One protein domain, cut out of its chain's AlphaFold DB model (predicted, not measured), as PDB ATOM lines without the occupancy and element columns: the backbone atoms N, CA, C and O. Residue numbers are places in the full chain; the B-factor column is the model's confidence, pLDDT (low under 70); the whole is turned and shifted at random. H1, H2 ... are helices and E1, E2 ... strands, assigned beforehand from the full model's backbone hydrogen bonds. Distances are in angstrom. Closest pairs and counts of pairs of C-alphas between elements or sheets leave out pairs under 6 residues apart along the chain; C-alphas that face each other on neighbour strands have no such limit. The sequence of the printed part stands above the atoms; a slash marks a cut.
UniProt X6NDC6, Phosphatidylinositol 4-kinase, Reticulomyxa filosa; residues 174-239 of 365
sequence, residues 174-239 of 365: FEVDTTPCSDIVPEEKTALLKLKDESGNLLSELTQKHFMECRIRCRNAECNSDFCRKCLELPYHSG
ATOM      1  N   PHE A 174     -25.044 -47.711  76.484       93.88
ATOM      2  CA  PHE A 174     -24.411 -47.647  75.169       93.88
ATOM      3  C   PHE A 174     -22.910 -47.920  75.295       93.88
ATOM      4  O   PHE A 174     -22.305 -47.718  76.351       93.88
ATOM      5  N   GLU A 175     -22.334 -48.420  74.207       95.00
ATOM      6  CA  GLU A 175     -20.901 -48.663  74.068       95.00
ATOM      7  C   GLU A 175     -20.178 -47.343  73.783       95.00
ATOM      8  O   GLU A 175     -20.669 -46.493  73.032       95.00
ATOM      9  N   VAL A 176     -19.020 -47.166  74.406       94.31
ATOM     10  CA  VAL A 176     -18.167 -45.993  74.273       94.31
ATOM     11  C   VAL A 176     -16.822 -46.452  73.746       94.31
ATOM     12  O   VAL A 176     -16.220 -47.374  74.292       94.31
ATOM     13  N   ASP A 177     -16.336 -45.785  72.703       89.94
ATOM     14  CA  ASP A 177     -14.988 -46.037  72.218       89.94
ATOM     15  C   ASP A 177     -13.979 -45.562  73.274       89.94
ATOM     16  O   ASP A 177     -13.932 -44.387  73.652       89.94
ATOM     17  N   THR A 178     -13.222 -46.509  73.823       87.06
ATOM     18  CA  THR A 178     -12.155 -46.250  74.794       87.06
ATOM     19  C   THR A 178     -10.786 -46.179  74.135       87.06
ATOM     20  O   THR A 178      -9.789 -46.061  74.846       87.06
ATOM     21  N   THR A 179     -10.712 -46.298  72.807       85.69
ATOM     22  CA  THR A 179      -9.453 -46.150  72.080       85.69
ATOM     23  C   THR A 179      -8.907 -44.754  72.375       85.69
ATOM     24  O   THR A 179      -9.622 -43.772  72.157       85.69
ATOM     25  N   PRO A 180      -7.682 -44.632  72.924       80.69
ATOM     26  CA  PRO A 180      -7.061 -43.332  73.114       80.69
ATOM     27  C   PRO A 180      -7.081 -42.602  71.777       80.69
ATOM     28  O   PRO A 180      -6.657 -43.161  70.767       80.69
ATOM     29  N   CYS A 181      -7.598 -41.377  71.764       74.94
ATOM     30  CA  CYS A 181      -7.554 -40.536  70.580       74.94
ATOM     31  C   CYS A 181      -6.101 -40.067  70.408       74.94
ATOM     32  O   CYS A 181      -5.728 -38.999  70.886       74.94
ATOM     33  N   SER A 182      -5.244 -40.932  69.855       79.56
ATOM     34  CA  SER A 182      -3.829 -40.619  69.624       79.56
ATOM     35  C   SER A 182      -3.667 -39.593  68.512       79.56
ATOM     36  O   SER A 182      -2.745 -38.788  68.565       79.56
ATOM     37  N   ASP A 183      -4.609 -39.567  67.568       84.06
ATOM     38  CA  ASP A 183      -4.530 -38.743  66.370       84.06
ATOM     39  C   ASP A 183      -5.884 -38.077  66.117       84.06
ATOM     40  O   ASP A 183      -6.764 -38.618  65.448       84.06
ATOM     41  N   ILE A 184      -6.059 -36.890  66.700       87.88
ATOM     42  CA  ILE A 184      -7.175 -36.003  66.362       87.88
ATOM     43  C   ILE A 184      -6.927 -35.518  64.936       87.88
ATOM     44  O   ILE A 184      -5.881 -34.920  64.661       87.88
ATOM     45  N   VAL A 185      -7.877 -35.752  64.030       92.44
ATOM     46  CA  VAL A 185      -7.733 -35.269  62.651       92.44
ATOM     47  C   VAL A 185      -7.662 -33.730  62.639       92.44
ATOM     48  O   VAL A 185      -8.304 -33.076  63.473       92.44
ATOM     49  N   PRO A 186      -6.875 -33.101  61.740       93.75
ATOM     50  CA  PRO A 186      -6.705 -31.644  61.716       93.75
ATOM     51  C   PRO A 186      -8.026 -30.852  61.692       93.75
ATOM     52  O   PRO A 186      -8.123 -29.767  62.276       93.75
ATOM     53  N   GLU A 187      -9.065 -31.407  61.067       94.75
ATOM     54  CA  GLU A 187     -10.412 -30.841  61.002       94.75
ATOM     55  C   GLU A 187     -11.083 -30.790  62.383       94.75
ATOM     56  O   GLU A 187     -11.627 -29.753  62.772       94.75
ATOM     57  N   GLU A 188     -10.998 -31.875  63.157       92.62
ATOM     58  CA  GLU A 188     -11.524 -31.944  64.525       92.62
ATOM     59  C   GLU A 188     -10.772 -30.979  65.439       92.62
ATOM     60  O   GLU A 188     -11.396 -30.224  66.186       92.62
ATOM     61  N   LYS A 189      -9.441 -30.906  65.310       93.81
ATOM     62  CA  LYS A 189      -8.623 -29.937  66.049       93.81
ATOM     63  C   LYS A 189      -9.064 -28.499  65.766       93.81
ATOM     64  O   LYS A 189      -9.203 -27.695  66.685       93.81
ATOM     65  N   THR A 190      -9.353 -28.183  64.505       95.62
ATOM     66  CA  THR A 190      -9.848 -26.858  64.103       95.62
ATOM     67  C   THR A 190     -11.241 -26.565  64.666       95.62
ATOM     68  O   THR A 190     -11.522 -25.425  65.043       95.62
ATOM     69  N   ALA A 191     -12.121 -27.567  64.751       95.25
ATOM     70  CA  ALA A 191     -13.441 -27.416  65.362       95.25
ATOM     71  C   ALA A 191     -13.348 -27.168  66.878       95.25
ATOM     72  O   ALA A 191     -14.047 -26.294  67.391       95.25
ATOM     73  N   LEU A 192     -12.450 -27.868  67.580       94.44
ATOM     74  CA  LEU A 192     -12.234 -27.712  69.025       94.44
ATOM     75  C   LEU A 192     -11.732 -26.317  69.397       94.44
ATOM     76  O   LEU A 192     -12.223 -25.734  70.360       94.44
ATOM     77  N   LEU A 193     -10.830 -25.748  68.592       95.44
ATOM     78  CA  LEU A 193     -10.326 -24.382  68.782       95.44
ATOM     79  C   LEU A 193     -11.413 -23.305  68.641       95.44
ATOM     80  O   LEU A 193     -11.224 -22.183  69.102       95.44
ATOM     81  N   LYS A 194     -12.548 -23.624  68.005       96.88
ATOM     82  CA  LYS A 194     -13.691 -22.712  67.844       96.88
ATOM     83  C   LYS A 194     -14.752 -22.884  68.932       96.88
ATOM     84  O   LYS A 194     -15.682 -22.077  68.986       96.88
ATOM     85  N   LEU A 195     -14.647 -23.915  69.774       95.94
ATOM     86  CA  LEU A 195     -15.605 -24.140  70.851       95.94
ATOM     87  C   LEU A 195     -15.469 -23.061  71.924       95.94
ATOM     88  O   LEU A 195     -14.367 -22.706  72.354       95.94
ATOM     89  N   LYS A 196     -16.624 -22.569  72.369       97.19
ATOM     90  CA  LYS A 196     -16.749 -21.571  73.426       97.19
ATOM     91  C   LYS A 196     -17.541 -22.135  74.599       97.19
ATOM     92  O   LYS A 196     -18.422 -22.973  74.404       97.19
ATOM     93  N   ASP A 197     -17.208 -21.690  75.801       94.88
ATOM     94  CA  ASP A 197     -17.990 -21.959  77.002       94.88
ATOM     95  C   ASP A 197     -19.295 -21.135  77.032       94.88
ATOM     96  O   ASP A 197     -19.596 -20.357  76.122       94.88
ATOM     97  N   GLU A 198     -20.084 -21.297  78.096       92.50
ATOM     98  CA  GLU A 198     -21.332 -20.547  78.313       92.50
ATOM     99  C   GLU A 198     -21.114 -19.031  78.458       92.50
ATOM    100  O   GLU A 198     -22.042 -18.251  78.266       92.50
ATOM    101  N   SER A 199     -19.891 -18.604  78.786       91.75
ATOM    102  CA  SER A 199     -19.499 -17.195  78.894       91.75
ATOM    103  C   SER A 199     -18.968 -16.624  77.571       91.75
ATOM    104  O   SER A 199     -18.653 -15.439  77.497       91.75
ATOM    105  N   GLY A 200     -18.875 -17.443  76.518       95.25
ATOM    106  CA  GLY A 200     -18.343 -17.054  75.213       95.25
ATOM    107  C   GLY A 200     -16.814 -17.089  75.105       95.25
ATOM    108  O   GLY A 200     -16.280 -16.685  74.066       95.25
ATOM    109  N   ASN A 201     -16.110 -17.584  76.126       96.12
ATOM    110  CA  ASN A 201     -14.654 -17.717  76.128       96.12
ATOM    111  C   ASN A 201     -14.225 -19.012  75.441       96.12
ATOM    112  O   ASN A 201     -14.938 -20.012  75.473       96.12
ATOM    113  N   LEU A 202     -13.037 -19.009  74.836       96.75
ATOM    114  CA  LEU A 202     -12.466 -20.212  74.232       96.75
ATOM    115  C   LEU A 202     -12.128 -21.253  75.304       96.75
ATOM    116  O   LEU A 202     -11.611 -20.920  76.371       96.75
ATOM    117  N   LEU A 203     -12.395 -22.523  74.998       96.62
ATOM    118  CA  LEU A 203     -12.069 -23.635  75.887       96.62
ATOM    119  C   LEU A 203     -10.548 -23.785  76.047       96.62
ATOM    120  O   LEU A 203      -9.813 -23.766  75.059       96.62
ATOM    121  N   SER A 204     -10.075 -24.003  77.274       96.50
ATOM    122  CA  SER A 204      -8.678 -24.377  77.530       96.50
ATOM    123  C   SER A 204      -8.376 -25.779  76.989       96.50
ATOM    124  O   SER A 204      -9.279 -26.611  76.899       96.50
ATOM    125  N   GLU A 205      -7.113 -26.085  76.693       94.88
ATOM    126  CA  GLU A 205      -6.701 -27.391  76.150       94.88
ATOM    127  C   GLU A 205      -7.187 -28.580  77.005       94.88
ATOM    128  O   GLU A 205      -7.743 -29.546  76.480       94.88
ATOM    129  N   LEU A 206      -7.085 -28.475  78.336       95.19
ATOM    130  CA  LEU A 206      -7.591 -29.496  79.263       95.19
ATOM    131  C   LEU A 206      -9.107 -29.696  79.136       95.19
ATOM    132  O   LEU A 206      -9.593 -30.828  79.139       95.19
ATOM    133  N   THR A 207      -9.865 -28.607  78.996       96.06
ATOM    134  CA  THR A 207     -11.327 -28.670  78.852       96.06
ATOM    135  C   THR A 207     -11.758 -29.150  77.468       96.06
ATOM    136  O   THR A 207     -12.767 -29.844  77.370       96.06
ATOM    137  N   GLN A 208     -10.979 -28.868  76.417       95.38
ATOM    138  CA  GLN A 208     -11.188 -29.421  75.075       95.38
ATOM    139  C   GLN A 208     -10.987 -30.939  75.074       95.38
ATOM    140  O   GLN A 208     -11.854 -31.674  74.605       95.38
ATOM    141  N   LYS A 209      -9.896 -31.422  75.684       94.31
ATOM    142  CA  LYS A 209      -9.652 -32.859  75.853       94.31
ATOM    143  C   LYS A 209     -10.779 -33.522  76.646       94.31
ATOM    144  O   LYS A 209     -11.309 -34.553  76.236       94.31
ATOM    145  N   HIS A 210     -11.211 -32.895  77.742       96.06
ATOM    146  CA  HIS A 210     -12.343 -33.390  78.521       96.06
ATOM    147  C   HIS A 210     -13.643 -33.431  77.705       96.06
ATOM    148  O   HIS A 210     -14.382 -34.409  77.790       96.06
ATOM    149  N   PHE A 211     -13.902 -32.411  76.882       95.94
ATOM    150  CA  PHE A 211     -15.052 -32.361  75.980       95.94
ATOM    151  C   PHE A 211     -15.055 -33.524  74.993       95.94
ATOM    152  O   PHE A 211     -16.072 -34.199  74.871       95.94
ATOM    153  N   MET A 212     -13.928 -33.806  74.342       93.69
ATOM    154  CA  MET A 212     -13.823 -34.932  73.412       93.69
ATOM    155  C   MET A 212     -14.028 -36.281  74.089       93.69
ATOM    156  O   MET A 212     -14.752 -37.135  73.589       93.69
ATOM    157  N   GLU A 213     -13.370 -36.482  75.228       93.69
ATOM    158  CA  GLU A 213     -13.338 -37.788  75.870       93.69
ATOM    159  C   GLU A 213     -14.611 -38.061  76.664       93.69
ATOM    160  O   GLU A 213     -15.054 -39.202  76.737       93.69
ATOM    161  N   CYS A 214     -15.178 -37.051  77.324       95.94
ATOM    162  CA  CYS A 214     -16.190 -37.260  78.351       95.94
ATOM    163  C   CYS A 214     -17.588 -36.780  77.978       95.94
ATOM    164  O   CYS A 214     -18.536 -37.204  78.645       95.94
ATOM    165  N   ARG A 215     -17.758 -35.945  76.948       96.50
ATOM    166  CA  ARG A 215     -19.095 -35.515  76.531       96.50
ATOM    167  C   ARG A 215     -19.783 -36.614  75.739       96.50
ATOM    168  O   ARG A 215     -19.357 -36.976  74.648       96.50
ATOM    169  N   ILE A 216     -20.913 -37.075  76.256       96.81
ATOM    170  CA  ILE A 216     -21.753 -38.055  75.583       96.81
ATOM    171  C   ILE A 216     -23.141 -37.478  75.357       96.81
ATOM    172  O   ILE A 216     -23.739 -36.889  76.255       96.81
ATOM    173  N   ARG A 217     -23.673 -37.719  74.158       97.38
ATOM    174  CA  ARG A 217     -25.080 -37.506  73.830       97.38
ATOM    175  C   ARG A 217     -25.837 -38.819  73.928       97.38
ATOM    176  O   ARG A 217     -25.462 -39.802  73.285       97.38
ATOM    177  N   CYS A 218     -26.920 -38.840  74.698       97.56
ATOM    178  CA  CYS A 218     -27.804 -39.997  74.730       97.56
ATOM    179  C   CYS A 218     -28.420 -40.233  73.340       97.56
ATOM    180  O   CYS A 218     -29.060 -39.337  72.795       97.56
ATOM    181  N   ARG A 219     -28.262 -41.443  72.787       95.94
ATOM    182  CA  ARG A 219     -28.829 -41.824  71.477       95.94
ATOM    183  C   ARG A 219     -30.318 -42.182  71.522       95.94
ATOM    184  O   ARG A 219     -30.914 -42.397  70.473       95.94
ATOM    185  N   ASN A 220     -30.918 -42.265  72.710       96.56
ATOM    186  CA  ASN A 220     -32.363 -42.417  72.827       96.56
ATOM    187  C   ASN A 220     -33.031 -41.128  72.319       96.56
ATOM    188  O   ASN A 220     -32.808 -40.059  72.893       96.56
ATOM    189  N   ALA A 221     -33.839 -41.251  71.261       96.50
ATOM    190  CA  ALA A 221     -34.493 -40.139  70.575       96.50
ATOM    191  C   ALA A 221     -35.369 -39.282  71.505       96.50
ATOM    192  O   ALA A 221     -35.414 -38.066  71.346       96.50
ATOM    193  N   GLU A 222     -36.000 -39.891  72.512       97.62
ATOM    194  CA  GLU A 222     -36.830 -39.177  73.492       97.62
ATOM    195  C   GLU A 222     -35.991 -38.405  74.522       97.62
ATOM    196  O   GLU A 222     -36.443 -37.417  75.098       97.62
ATOM    197  N   CYS A 223     -34.759 -38.853  74.777       97.56
ATOM    198  CA  CYS A 223     -33.903 -38.293  75.815       97.56
ATOM    199  C   CYS A 223     -32.980 -37.198  75.272       97.56
ATOM    200  O   CYS A 223     -32.923 -36.114  75.853       97.56
ATOM    201  N   ASN A 224     -32.228 -37.513  74.205       96.56
ATOM    202  CA  ASN A 224     -31.287 -36.649  73.473       96.56
ATOM    203  C   ASN A 224     -30.424 -35.702  74.341       96.56
ATOM    204  O   ASN A 224     -30.079 -34.591  73.947       96.56
ATOM    205  N   SER A 225     -30.113 -36.117  75.568       97.62
ATOM    206  CA  SER A 225     -29.471 -35.268  76.565       97.62
ATOM    207  C   SER A 225     -27.955 -35.413  76.512       97.62
ATOM    208  O   SER A 225     -27.456 -36.541  76.435       97.62
ATOM    209  N   ASP A 226     -27.239 -34.298  76.632       97.94
ATOM    210  CA  ASP A 226     -25.779 -34.265  76.720       97.94
ATOM    211  C   ASP A 226     -25.334 -34.311  78.188       97.94
ATOM    212  O   ASP A 226     -25.785 -33.493  78.989       97.94
ATOM    213  N   PHE A 227     -24.449 -35.238  78.545       98.06
ATOM    214  CA  PHE A 227     -23.948 -35.419  79.912       98.06
ATOM    215  C   PHE A 227     -22.481 -35.851  79.915       98.06
ATOM    216  O   PHE A 227     -21.916 -36.232  78.886       98.06
ATOM    217  N   CYS A 228     -21.847 -35.777  81.082       97.94
ATOM    218  CA  CYS A 228     -20.460 -36.201  81.249       97.94
ATOM    219  C   CYS A 228     -20.384 -37.680  81.644       97.94
ATOM    220  O   CYS A 228     -20.932 -38.071  82.670       97.94
ATOM    221  N   ARG A 229     -19.659 -38.515  80.891       96.62
ATOM    222  CA  ARG A 229     -19.534 -39.955  81.197       96.62
ATOM    223  C   ARG A 229     -18.815 -40.250  82.516       96.62
ATOM    224  O   ARG A 229     -19.009 -41.317  83.080       96.62
ATOM    225  N   LYS A 230     -17.955 -39.331  82.980       96.12
ATOM    226  CA  LYS A 230     -17.100 -39.530  84.163       96.12
ATOM    227  C   LYS A 230     -17.820 -39.170  85.464       96.12
ATOM    228  O   LYS A 230     -17.734 -39.928  86.422       96.12
ATOM    229  N   CYS A 231     -18.508 -38.027  85.515       97.38
ATOM    230  CA  CYS A 231     -19.230 -37.575  86.714       97.38
ATOM    231  C   CYS A 231     -20.753 -37.759  86.634       97.38
ATOM    232  O   CYS A 231     -21.425 -37.567  87.642       97.38
ATOM    233  N   LEU A 232     -21.289 -38.137  85.468       96.94
ATOM    234  CA  LEU A 232     -22.718 -38.347  85.199       96.94
ATOM    235  C   LEU A 232     -23.603 -37.104  85.414       96.94
ATOM    236  O   LEU A 232     -24.820 -37.226  85.520       96.94
ATOM    237  N   GLU A 233     -23.010 -35.908  85.435       98.12
ATOM    238  CA  GLU A 233     -23.737 -34.642  85.574       98.12
ATOM    239  C   GLU A 233     -24.486 -34.266  84.288       98.12
ATOM    240  O   GLU A 233     -24.003 -34.493  83.169       98.12
ATOM    241  N   LEU A 234     -25.675 -33.684  84.479       96.88
ATOM    242  CA  LEU A 234     -26.607 -33.271  83.434       96.88
ATOM    243  C   LEU A 234     -27.087 -31.827  83.697       96.88
ATOM    244  O   LEU A 234     -27.644 -31.584  84.770       96.88
ATOM    245  N   PRO A 235     -26.969 -30.891  82.731       96.94
ATOM    246  CA  PRO A 235     -26.332 -31.041  81.417       96.94
ATOM    247  C   PRO A 235     -24.804 -31.199  81.510       96.94
ATOM    248  O   PRO A 235     -24.207 -31.007  82.567       96.94
ATOM    249  N   TYR A 236     -24.164 -31.549  80.391       98.06
ATOM    250  CA  TYR A 236     -22.703 -31.562  80.289       98.06
ATOM    251  C   TYR A 236     -22.105 -30.187  80.632       98.06
ATOM    252  O   TYR A 236     -22.536 -29.163  80.106       98.06
ATOM    253  N   HIS A 237     -21.068 -30.178  81.469       97.12
ATOM    254  CA  HIS A 237     -20.432 -28.964  81.978       97.12
ATOM    255  C   HIS A 237     -19.343 -28.415  81.036       97.12
ATOM    256  O   HIS A 237     -18.141 -28.618  81.224       97.12
ATOM    257  N   SER A 238     -19.766 -27.690  80.001       96.06
ATOM    258  CA  SER A 238     -18.862 -27.020  79.055       96.06
ATOM    259  C   SER A 238     -17.945 -26.008  79.759       96.06
ATOM    260  O   SER A 238     -18.401 -25.238  80.597       96.06
ATOM    261  N   GLY A 239     -16.651 -25.997  79.420       96.31
ATOM    262  CA  GLY A 239     -15.673 -25.080  80.033       96.31
ATOM    263  C   GLY A 239     -15.018 -25.576  81.322       96.31
ATOM    264  O   GLY A 239     -14.111 -24.922  81.825       96.31
TER     265      GLY A 239
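AT A GLANCE: This is residues 174 to 239 of the 365 residues of the protein "Phosphatidylinositol 4-kinase" of Reticulomyxa filosa (UniProt X6NDC6). This is a model with little regular structure, a mostly loop-built body in which a small hairpin, E1 and E2, is joined directly to helix H2, with H1 set crosswise near H2. The printed part has 66 residues, in the order H1, H2, E1, E2; the class is mixed, with 23 residues in named elements. It is only just compact, close to loose, with a radius of gyration of the C-alphas of 12.6 A and spans of 31 by 30 by 21 A.

HOW THE PARTS SIT: Look first at E1, residues 215 to 217, and E2, residues 226 to 228, an antiparallel hairpin at 144 degrees; N 216 and O 227 are within hydrogen-bond range at 2.9 A. A tight link joins E1 to H2, residues 205 to 214. H1, residues 186 to 192, is close to H2 but not clearly touching, about perpendicular at 83 degrees; their closest C-alphas, of Leu 192 and Gln 208, are 6.4 A apart. H1 is apart from both strands. In H1 and H2 every O i to N i+4 pair is within hydrogen-bond range.

IN THESE COORDINATES: Find C-alpha 186 at (-6.705, -31.644, 61.716), where H1 begins its 10.0 A. H2 runs 13.9 A, E1 6.9 A, and E2 7.2 A to C-alpha 228 at (-20.460, -36.201, 81.249).

THE WHOLE: The farthest C-alphas, of Ser 182 and Glu 222, are 33.3 A apart. The printed part has no cut; the link from H1 to H2 is long, and no printed residue is under 70 in pLDDT.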